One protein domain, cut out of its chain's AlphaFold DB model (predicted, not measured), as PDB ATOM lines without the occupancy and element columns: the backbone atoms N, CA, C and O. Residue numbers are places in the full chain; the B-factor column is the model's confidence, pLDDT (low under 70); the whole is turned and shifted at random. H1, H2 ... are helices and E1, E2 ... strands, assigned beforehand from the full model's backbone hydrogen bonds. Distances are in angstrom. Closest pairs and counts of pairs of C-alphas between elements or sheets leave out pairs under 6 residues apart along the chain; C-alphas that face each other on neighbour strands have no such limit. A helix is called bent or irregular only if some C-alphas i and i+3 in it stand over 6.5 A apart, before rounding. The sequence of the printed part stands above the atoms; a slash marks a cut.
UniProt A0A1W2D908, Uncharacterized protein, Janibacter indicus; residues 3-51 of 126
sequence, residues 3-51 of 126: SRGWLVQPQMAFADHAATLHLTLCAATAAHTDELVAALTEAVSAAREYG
ATOM      1  N   SER A   3     -14.009 -35.129  22.290       90.94
ATOM      2  CA  SER A   3     -14.385 -33.957  21.473       90.94
ATOM      3  C   SER A   3     -15.583 -33.150  22.007       90.94
ATOM      4  O   SER A   3     -15.925 -32.118  21.445       90.94
ATOM      5  N   ARG A   4     -16.263 -33.652  23.044       92.75
ATOM      6  CA  ARG A   4     -17.376 -33.015  23.766       92.75
ATOM      7  C   ARG A   4     -16.958 -32.599  25.186       92.75
ATOM      8  O   ARG A   4     -17.816 -32.409  26.035       92.75
ATOM      9  N   GLY A   5     -15.655 -32.526  25.467       92.81
ATOM     10  CA  GLY A   5     -15.101 -32.084  26.752       92.81
ATOM     11  C   GLY A   5     -15.062 -33.144  27.857       92.81
ATOM     12  O   GLY A   5     -14.632 -32.844  28.965       92.81
ATOM     13  N   TRP A   6     -15.460 -34.389  27.574       93.75
ATOM     14  CA  TRP A   6     -15.498 -35.457  28.575       93.75
ATOM     15  C   TRP A   6     -14.296 -36.390  28.467       93.75
ATOM     16  O   TRP A   6     -14.154 -37.127  27.481       93.75
ATOM     17  N   LEU A   7     -13.464 -36.399  29.512       91.69
ATOM     18  CA  LEU A   7     -12.412 -37.394  29.677       91.69
ATOM     19  C   LEU A   7     -13.036 -38.737  30.063       91.69
ATOM     20  O   LEU A   7     -13.771 -38.843  31.042       91.69
ATOM     21  N   VAL A   8     -12.736 -39.763  29.276       92.31
ATOM     22  CA  VAL A   8     -13.218 -41.132  29.466       92.31
ATOM     23  C   VAL A   8     -12.080 -42.096  29.166       92.31
ATOM     24  O   VAL A   8     -11.190 -41.769  28.381       92.31
ATOM     25  N   GLN A   9     -12.109 -43.279  29.771       91.50
ATOM     26  CA  GLN A   9     -11.036 -44.262  29.626       91.50
ATOM     27  C   GLN A   9     -11.563 -45.489  28.873       91.50
ATOM     28  O   GLN A   9     -12.235 -46.326  29.480       91.50
ATOM     29  N   PRO A  10     -11.327 -45.603  27.553       91.81
ATOM     30  CA  PRO A  10     -11.610 -46.843  26.844       91.81
ATOM     31  C   PRO A  10     -10.697 -47.953  27.372       91.81
ATOM     32  O   PRO A  10      -9.515 -47.733  27.635       91.81
ATOM     33  N   GLN A  11     -11.251 -49.148  27.526       91.44
ATOM     34  CA  GLN A  11     -10.527 -50.348  27.913       91.44
ATOM     35  C   GLN A  11     -10.716 -51.386  26.813       91.44
ATOM     36  O   GLN A  11     -11.838 -51.691  26.414       91.44
ATOM     37  N   MET A  12      -9.598 -51.897  26.309       91.75
ATOM     38  CA  MET A  12      -9.564 -52.946  25.294       91.75
ATOM     39  C   MET A  12     -10.167 -54.258  25.812       91.75
ATOM     40  O   MET A  12     -10.258 -54.464  27.025       91.75
ATOM     41  N   ALA A  13     -10.546 -55.151  24.897       91.31
ATOM     42  CA  ALA A  13     -11.053 -56.465  25.258       91.31
ATOM     43  C   ALA A  13      -9.992 -57.281  26.017       91.31
ATOM     44  O   ALA A  13      -8.777 -57.148  25.801       91.31
ATOM     45  N   PHE A  14     -10.461 -58.136  26.926       88.69
ATOM     46  CA  PHE A  14      -9.601 -58.994  27.734       88.69
ATOM     47  C   PHE A  14     -10.291 -60.317  28.064       88.69
ATOM     48  O   PHE A  14     -11.371 -60.334  28.653       88.69
ATOM     49  N   ALA A  15      -9.621 -61.428  27.738       88.25
ATOM     50  CA  ALA A  15     -10.183 -62.773  27.845       88.25
ATOM     51  C   ALA A  15     -11.564 -62.839  27.160       88.25
ATOM     52  O   ALA A  15     -11.689 -62.416  26.013       88.25
ATOM     53  N   ASP A  16     -12.588 -63.316  27.864       91.69
ATOM     54  CA  ASP A  16     -13.947 -63.453  27.334       91.69
ATOM     55  C   ASP A  16     -14.788 -62.169  27.500       91.69
ATOM     56  O   ASP A  16     -15.998 -62.171  27.266       91.69
ATOM     57  N   HIS A  17     -14.170 -61.058  27.920       92.38
ATOM     58  CA  HIS A  17     -14.838 -59.773  28.101       92.38
ATOM     59  C   HIS A  17     -14.606 -58.842  26.910       92.38
ATOM     60  O   HIS A  17     -13.471 -58.596  26.495       92.38
ATOM     61  N   ALA A  18     -15.702 -58.276  26.402       92.25
ATOM     62  CA  ALA A  18     -15.673 -57.236  25.382       92.25
ATOM     63  C   ALA A  18     -15.017 -55.943  25.898       92.25
ATOM     64  O   ALA A  18     -14.941 -55.712  27.105       92.25
ATOM     65  N   ALA A  19     -14.593 -55.082  24.971       92.75
ATOM     66  CA  ALA A  19     -14.094 -53.748  25.285       92.75
ATOM     67  C   ALA A  19     -15.135 -52.923  26.065       92.75
ATOM     68  O   ALA A  19     -16.338 -52.978  25.787       92.75
ATOM     69  N   THR A  20     -14.668 -52.135  27.031       93.75
ATOM     70  CA  THR A  20     -15.512 -51.319  27.915       93.75
ATOM     71  C   THR A  20     -15.101 -49.849  27.891       93.75
ATOM     72  O   THR A  20     -14.050 -49.465  27.380       93.75
ATOM     73  N   LEU A  21     -15.957 -48.995  28.452       93.00
ATOM     74  CA  LEU A  21     -15.664 -47.589  28.705       93.00
ATOM     75  C   LEU A  21     -15.775 -47.330  30.206       93.00
ATOM     76  O   LEU A  21     -16.832 -47.563  30.789       93.00
ATOM     77  N   HIS A  22     -14.711 -46.822  30.822       94.19
ATOM     78  CA  HIS A  22     -14.711 -46.446  32.230       94.19
ATOM     79  C   HIS A  22     -14.997 -44.946  32.392       94.19
ATOM     80  O   HIS A  22     -14.386 -44.093  31.737       94.19
ATOM     81  N   LEU A  23     -15.956 -44.651  33.274       92.81
ATOM     82  CA  LEU A  23     -16.354 -43.317  33.707       92.81
ATOM     83  C   LEU A  23     -16.116 -43.183  35.214       92.81
ATOM     84  O   LEU A  23     -16.655 -43.963  35.996       92.81
ATOM     85  N   THR A  24     -15.370 -42.156  35.612       91.50
ATOM     86  CA  THR A  24     -15.185 -41.794  37.022       91.50
ATOM     87  C   THR A  24     -16.107 -40.628  37.350       91.50
ATOM     88  O   THR A  24     -15.964 -39.547  36.783       91.50
ATOM     89  N   LEU A  25     -17.047 -40.844  38.268       92.94
ATOM     90  CA  LEU A  25     -17.996 -39.826  38.716       92.94
ATOM     91  C   LEU A  25     -17.653 -39.402  40.141       92.94
ATOM     92  O   LEU A  25     -17.376 -40.240  40.999       92.94
ATOM     93  N   CYS A  26     -17.688 -38.100  40.406       93.50
ATOM     94  CA  CYS A  26     -17.477 -37.555  41.743       93.50
ATOM     95  C   CYS A  26     -18.534 -36.493  42.069       93.50
ATOM     96  O   CYS A  26     -19.397 -36.179  41.249       93.50
ATOM     97  N   ALA A  27     -18.461 -35.909  43.268       95.81
ATOM     98  CA  ALA A  27     -19.403 -34.872  43.689       95.81
ATOM     99  C   ALA A  27     -19.437 -33.666  42.729       95.81
ATOM    100  O   ALA A  27     -20.504 -33.111  42.491       95.81
ATOM    101  N   ALA A  28     -18.300 -33.304  42.123       92.69
ATOM    102  CA  ALA A  28     -18.244 -32.229  41.132       92.69
ATOM    103  C   ALA A  28     -18.997 -32.576  39.834       92.69
ATOM    104  O   ALA A  28     -19.516 -31.685  39.173       92.69
ATOM    105  N   THR A  29     -19.116 -33.861  39.484       94.44
ATOM    106  CA  THR A  29     -19.870 -34.306  38.303       94.44
ATOM    107  C   THR A  29     -21.380 -34.169  38.494       94.44
ATOM    108  O   THR A  29     -22.098 -34.050  37.508       94.44
ATOM    109  N   ALA A  30     -21.876 -34.150  39.739       94.75
ATOM    110  CA  ALA A  30     -23.312 -34.173  40.027       94.75
ATOM    111  C   ALA A  30     -24.072 -33.016  39.355       94.75
ATOM    112  O   ALA A  30     -25.136 -33.240  38.779       94.75
ATOM    113  N   ALA A  31     -23.489 -31.811  39.354       95.69
ATOM    114  CA  ALA A  31     -24.067 -30.627  38.716       95.69
ATOM    115  C   ALA A  31     -24.111 -30.704  37.176       95.69
ATOM    116  O   ALA A  31     -24.865 -29.964  36.558       95.69
ATOM    117  N   HIS A  32     -23.344 -31.614  36.570       96.06
ATOM    118  CA  HIS A  32     -23.204 -31.777  35.119       96.06
ATOM    119  C   HIS A  32     -23.782 -33.109  34.618       96.06
ATOM    120  O   HIS A  32     -23.466 -33.551  33.516       96.06
ATOM    121  N   THR A  33     -24.608 -33.784  35.426       96.06
ATOM    122  CA  THR A  33     -25.146 -35.112  35.085       96.06
ATOM    123  C   THR A  33     -25.941 -35.081  33.778       96.06
ATOM    124  O   THR A  33     -25.752 -35.951  32.929       96.06
ATOM    125  N   ASP A  34     -26.773 -34.058  33.573       97.62
ATOM    126  CA  ASP A  34     -27.577 -33.929  32.352       97.62
ATOM    127  C   ASP A  34     -26.693 -33.702  31.115       97.62
ATOM    128  O   ASP A  34     -26.907 -34.321  30.071       97.62
ATOM    129  N   GLU A  35     -25.641 -32.888  31.246       97.56
ATOM    130  CA  GLU A  35     -24.649 -32.659  30.188       97.56
ATOM    131  C   GLU A  35     -23.874 -33.943  29.848       97.56
ATOM    132  O   GLU A  35     -23.650 -34.246  28.673       97.56
ATOM    133  N   LEU A  36     -23.497 -34.730  30.864       96.50
ATOM    134  CA  LEU A  36     -22.829 -36.019  30.690       96.50
ATOM    135  C   LEU A  36     -23.721 -37.007  29.931       96.50
ATOM    136  O   LEU A  36     -23.263 -37.653  28.986       96.50
ATOM    137  N   VAL A  37     -24.988 -37.127  30.338       97.06
ATOM    138  CA  VAL A  37     -25.958 -38.036  29.713       97.06
ATOM    139  C   VAL A  37     -26.222 -37.635  28.264       97.06
ATOM    140  O   VAL A  37     -26.228 -38.506  27.388       97.06
ATOM    141  N   ALA A  38     -26.376 -36.338  27.983       98.19
ATOM    142  CA  ALA A  38     -26.533 -35.834  26.621       98.19
ATOM    143  C   ALA A  38     -25.305 -36.165  25.758       98.19
ATOM    144  O   ALA A  38     -25.434 -36.803  24.709       98.19
ATOM    145  N   ALA A  39     -24.099 -35.839  26.237       97.81
ATOM    146  CA  ALA A  39     -22.860 -36.101  25.511       97.81
ATOM    147  C   ALA A  39     -22.634 -37.598  25.247       97.81
ATOM    148  O   ALA A  39     -22.194 -37.971  24.154       97.81
ATOM    149  N   LEU A  40     -22.945 -38.461  26.223       96.88
ATOM    150  CA  LEU A  40     -22.836 -39.912  26.074       96.88
ATOM    151  C   LEU A  40     -23.849 -40.449  25.064       96.88
ATOM    152  O   LEU A  40     -23.481 -41.250  24.207       96.88
ATOM    153  N   THR A  41     -25.092 -39.974  25.118       98.19
ATOM    154  CA  THR A  41     -26.152 -40.379  24.185       98.19
ATOM    155  C   THR A  41     -25.776 -40.034  22.748       98.19
ATOM    156  O   THR A  41     -25.828 -40.894  21.869       98.19
ATOM    157  N   GLU A  42     -25.318 -38.808  22.502       98.19
ATOM    158  CA  GLU A  42     -24.862 -38.397  21.174       98.19
ATOM    159  C   GLU A  42     -23.631 -39.177  20.703       98.19
ATOM    160  O   GLU A  42     -23.540 -39.544  19.532       98.19
ATOM    161  N   ALA A  43     -22.674 -39.438  21.600       95.88
ATOM    162  CA  ALA A  43     -21.485 -40.212  21.265       95.88
ATOM    163  C   ALA A  43     -21.836 -41.659  20.889       95.88
ATOM    164  O   ALA A  43     -21.259 -42.187  19.942       95.88
ATOM    165  N   VAL A  44     -22.792 -42.279  21.589       96.31
ATOM    166  CA  VAL A  44     -23.295 -43.624  21.271       96.31
ATOM    167  C   VAL A  44     -24.027 -43.633  19.932       96.31
ATOM    168  O   VAL A  44     -23.795 -44.534  19.130       96.31
ATOM    169  N   SER A  45     -24.880 -42.643  19.663       98.12
ATOM    170  CA  SER A  45     -25.566 -42.527  18.369       98.12
ATOM    171  C   SER A  45     -24.572 -42.391  17.217       98.12
ATOM    172  O   SER A  45     -24.654 -43.154  16.260       98.12
ATOM    173  N   ALA A  46     -23.577 -41.510  17.353       96.00
ATOM    174  CA  ALA A  46     -22.525 -41.359  16.353       96.00
ATOM    175  C   ALA A  46     -21.712 -42.653  16.179       96.00
ATOM    176  O   ALA A  46     -21.485 -43.086  15.057       96.00
ATOM    177  N   ALA A  47     -21.305 -43.313  17.269       93.75
ATOM    178  CA  ALA A  47     -20.565 -44.575  17.192       93.75
ATOM    179  C   ALA A  47     -21.365 -45.681  16.481       93.75
ATOM    180  O   ALA A  47     -20.796 -46.457  15.721       93.75
ATOM    181  N   ARG A  48     -22.688 -45.734  16.689       96.56
ATOM    182  CA  ARG A  48     -23.575 -46.668  15.976       96.56
ATOM    183  C   ARG A  48     -23.683 -46.357  14.487       96.56
ATOM    184  O   ARG A  48     -23.745 -47.290  13.699       96.56
ATOM    185  N   GLU A  49     -23.718 -45.080  14.120       97.44
ATOM    186  CA  GLU A  49     -23.758 -44.643  12.722       97.44
ATOM    187  C   GLU A  49     -22.450 -44.964  11.986       97.44
ATOM    188  O   GLU A  49     -22.489 -45.468  10.867       97.44
ATOM    189  N   TYR A  50     -21.300 -44.729  12.626       94.44
ATOM    190  CA  TYR A  50     -19.991 -45.061  12.051       94.44
ATOM    191  C   TYR A  50     -19.725 -46.569  11.994       94.44
ATOM    192  O   TYR A  50     -19.043 -47.031  11.083       94.44
ATOM    193  N   GLY A  51     -20.261 -47.329  12.951       94.69
ATOM    194  CA  GLY A  51     -19.978 -48.751  13.092       94.69
ATOM    195  C   GLY A  51     -18.627 -49.037  13.766       94.69
ATOM    196  O   GLY A  51     -17.903 -48.117  14.161       94.69
TER     197      GLY A  51
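AT A GLANCE: This is residues 3 to 51 of the 126 residues of an uncharacterized protein of Janibacter indicus (UniProt A0A1W2D908). A thin two-strand hairpin, E1 and E2, extended by the link of residues 23 to 26, and one long helix, H1, form the two arms of an open V, with its corner in the first turns of H1, where the helix has a kink of 67 degrees near residue 34. The turn of the hairpin, residues 13 to 18, sticks out at one tip, and residues 44 to 51 stand free at the other. The printed part has 49 residues, with two named strands and then one named helix along the chain; the sheet is antiparallel, in the order E1 - E2, and the class is mostly helix. The whole is loose, with a radius of gyration of the C-alphas of 12.7 A and spans of 36 by 25 by 15 A.

HOW THE PARTS SIT: E1, residues 9 to 11, and E2, residues 20 to 22, are a hairpin of antiparallel neighbours, with 152 degrees between their directions. The C-alphas of Pro 10 and Leu 21 face each other at 4.5 A. N 11 and O 20 are within hydrogen-bond range at 2.8 A, and N 22 and O 9 at 2.9 A. E1 is apart from H1, residues 27 to 50. In H1, 16 of 20 O i to N i+4 pairs are within hydrogen-bond range.

IN THESE COORDINATES: E1 begins at C-alpha 9, (-11.036, -44.262, 29.626), and is 6.3 A long; E2 is 6.6 A long. H1 runs 33.2 A from C-alpha 27, (-19.403, -34.872, 43.689), to C-alpha 50, (-19.991, -45.061, 12.051). It is irregular, with C-alphas 31 and 34 8.0 A apart, and has a kink of 67 degrees near residue 34.

THE WHOLE: The two C-alphas farthest apart, those of Ala 15 and Ala 31, are 36.7 A apart. The link from E1 to E2 is short, with 8 residues, and the link from E2 to H1 is tight, with 4. The printed part has no cut. Its mean pLDDT is 94.2, and no printed residue is under 70.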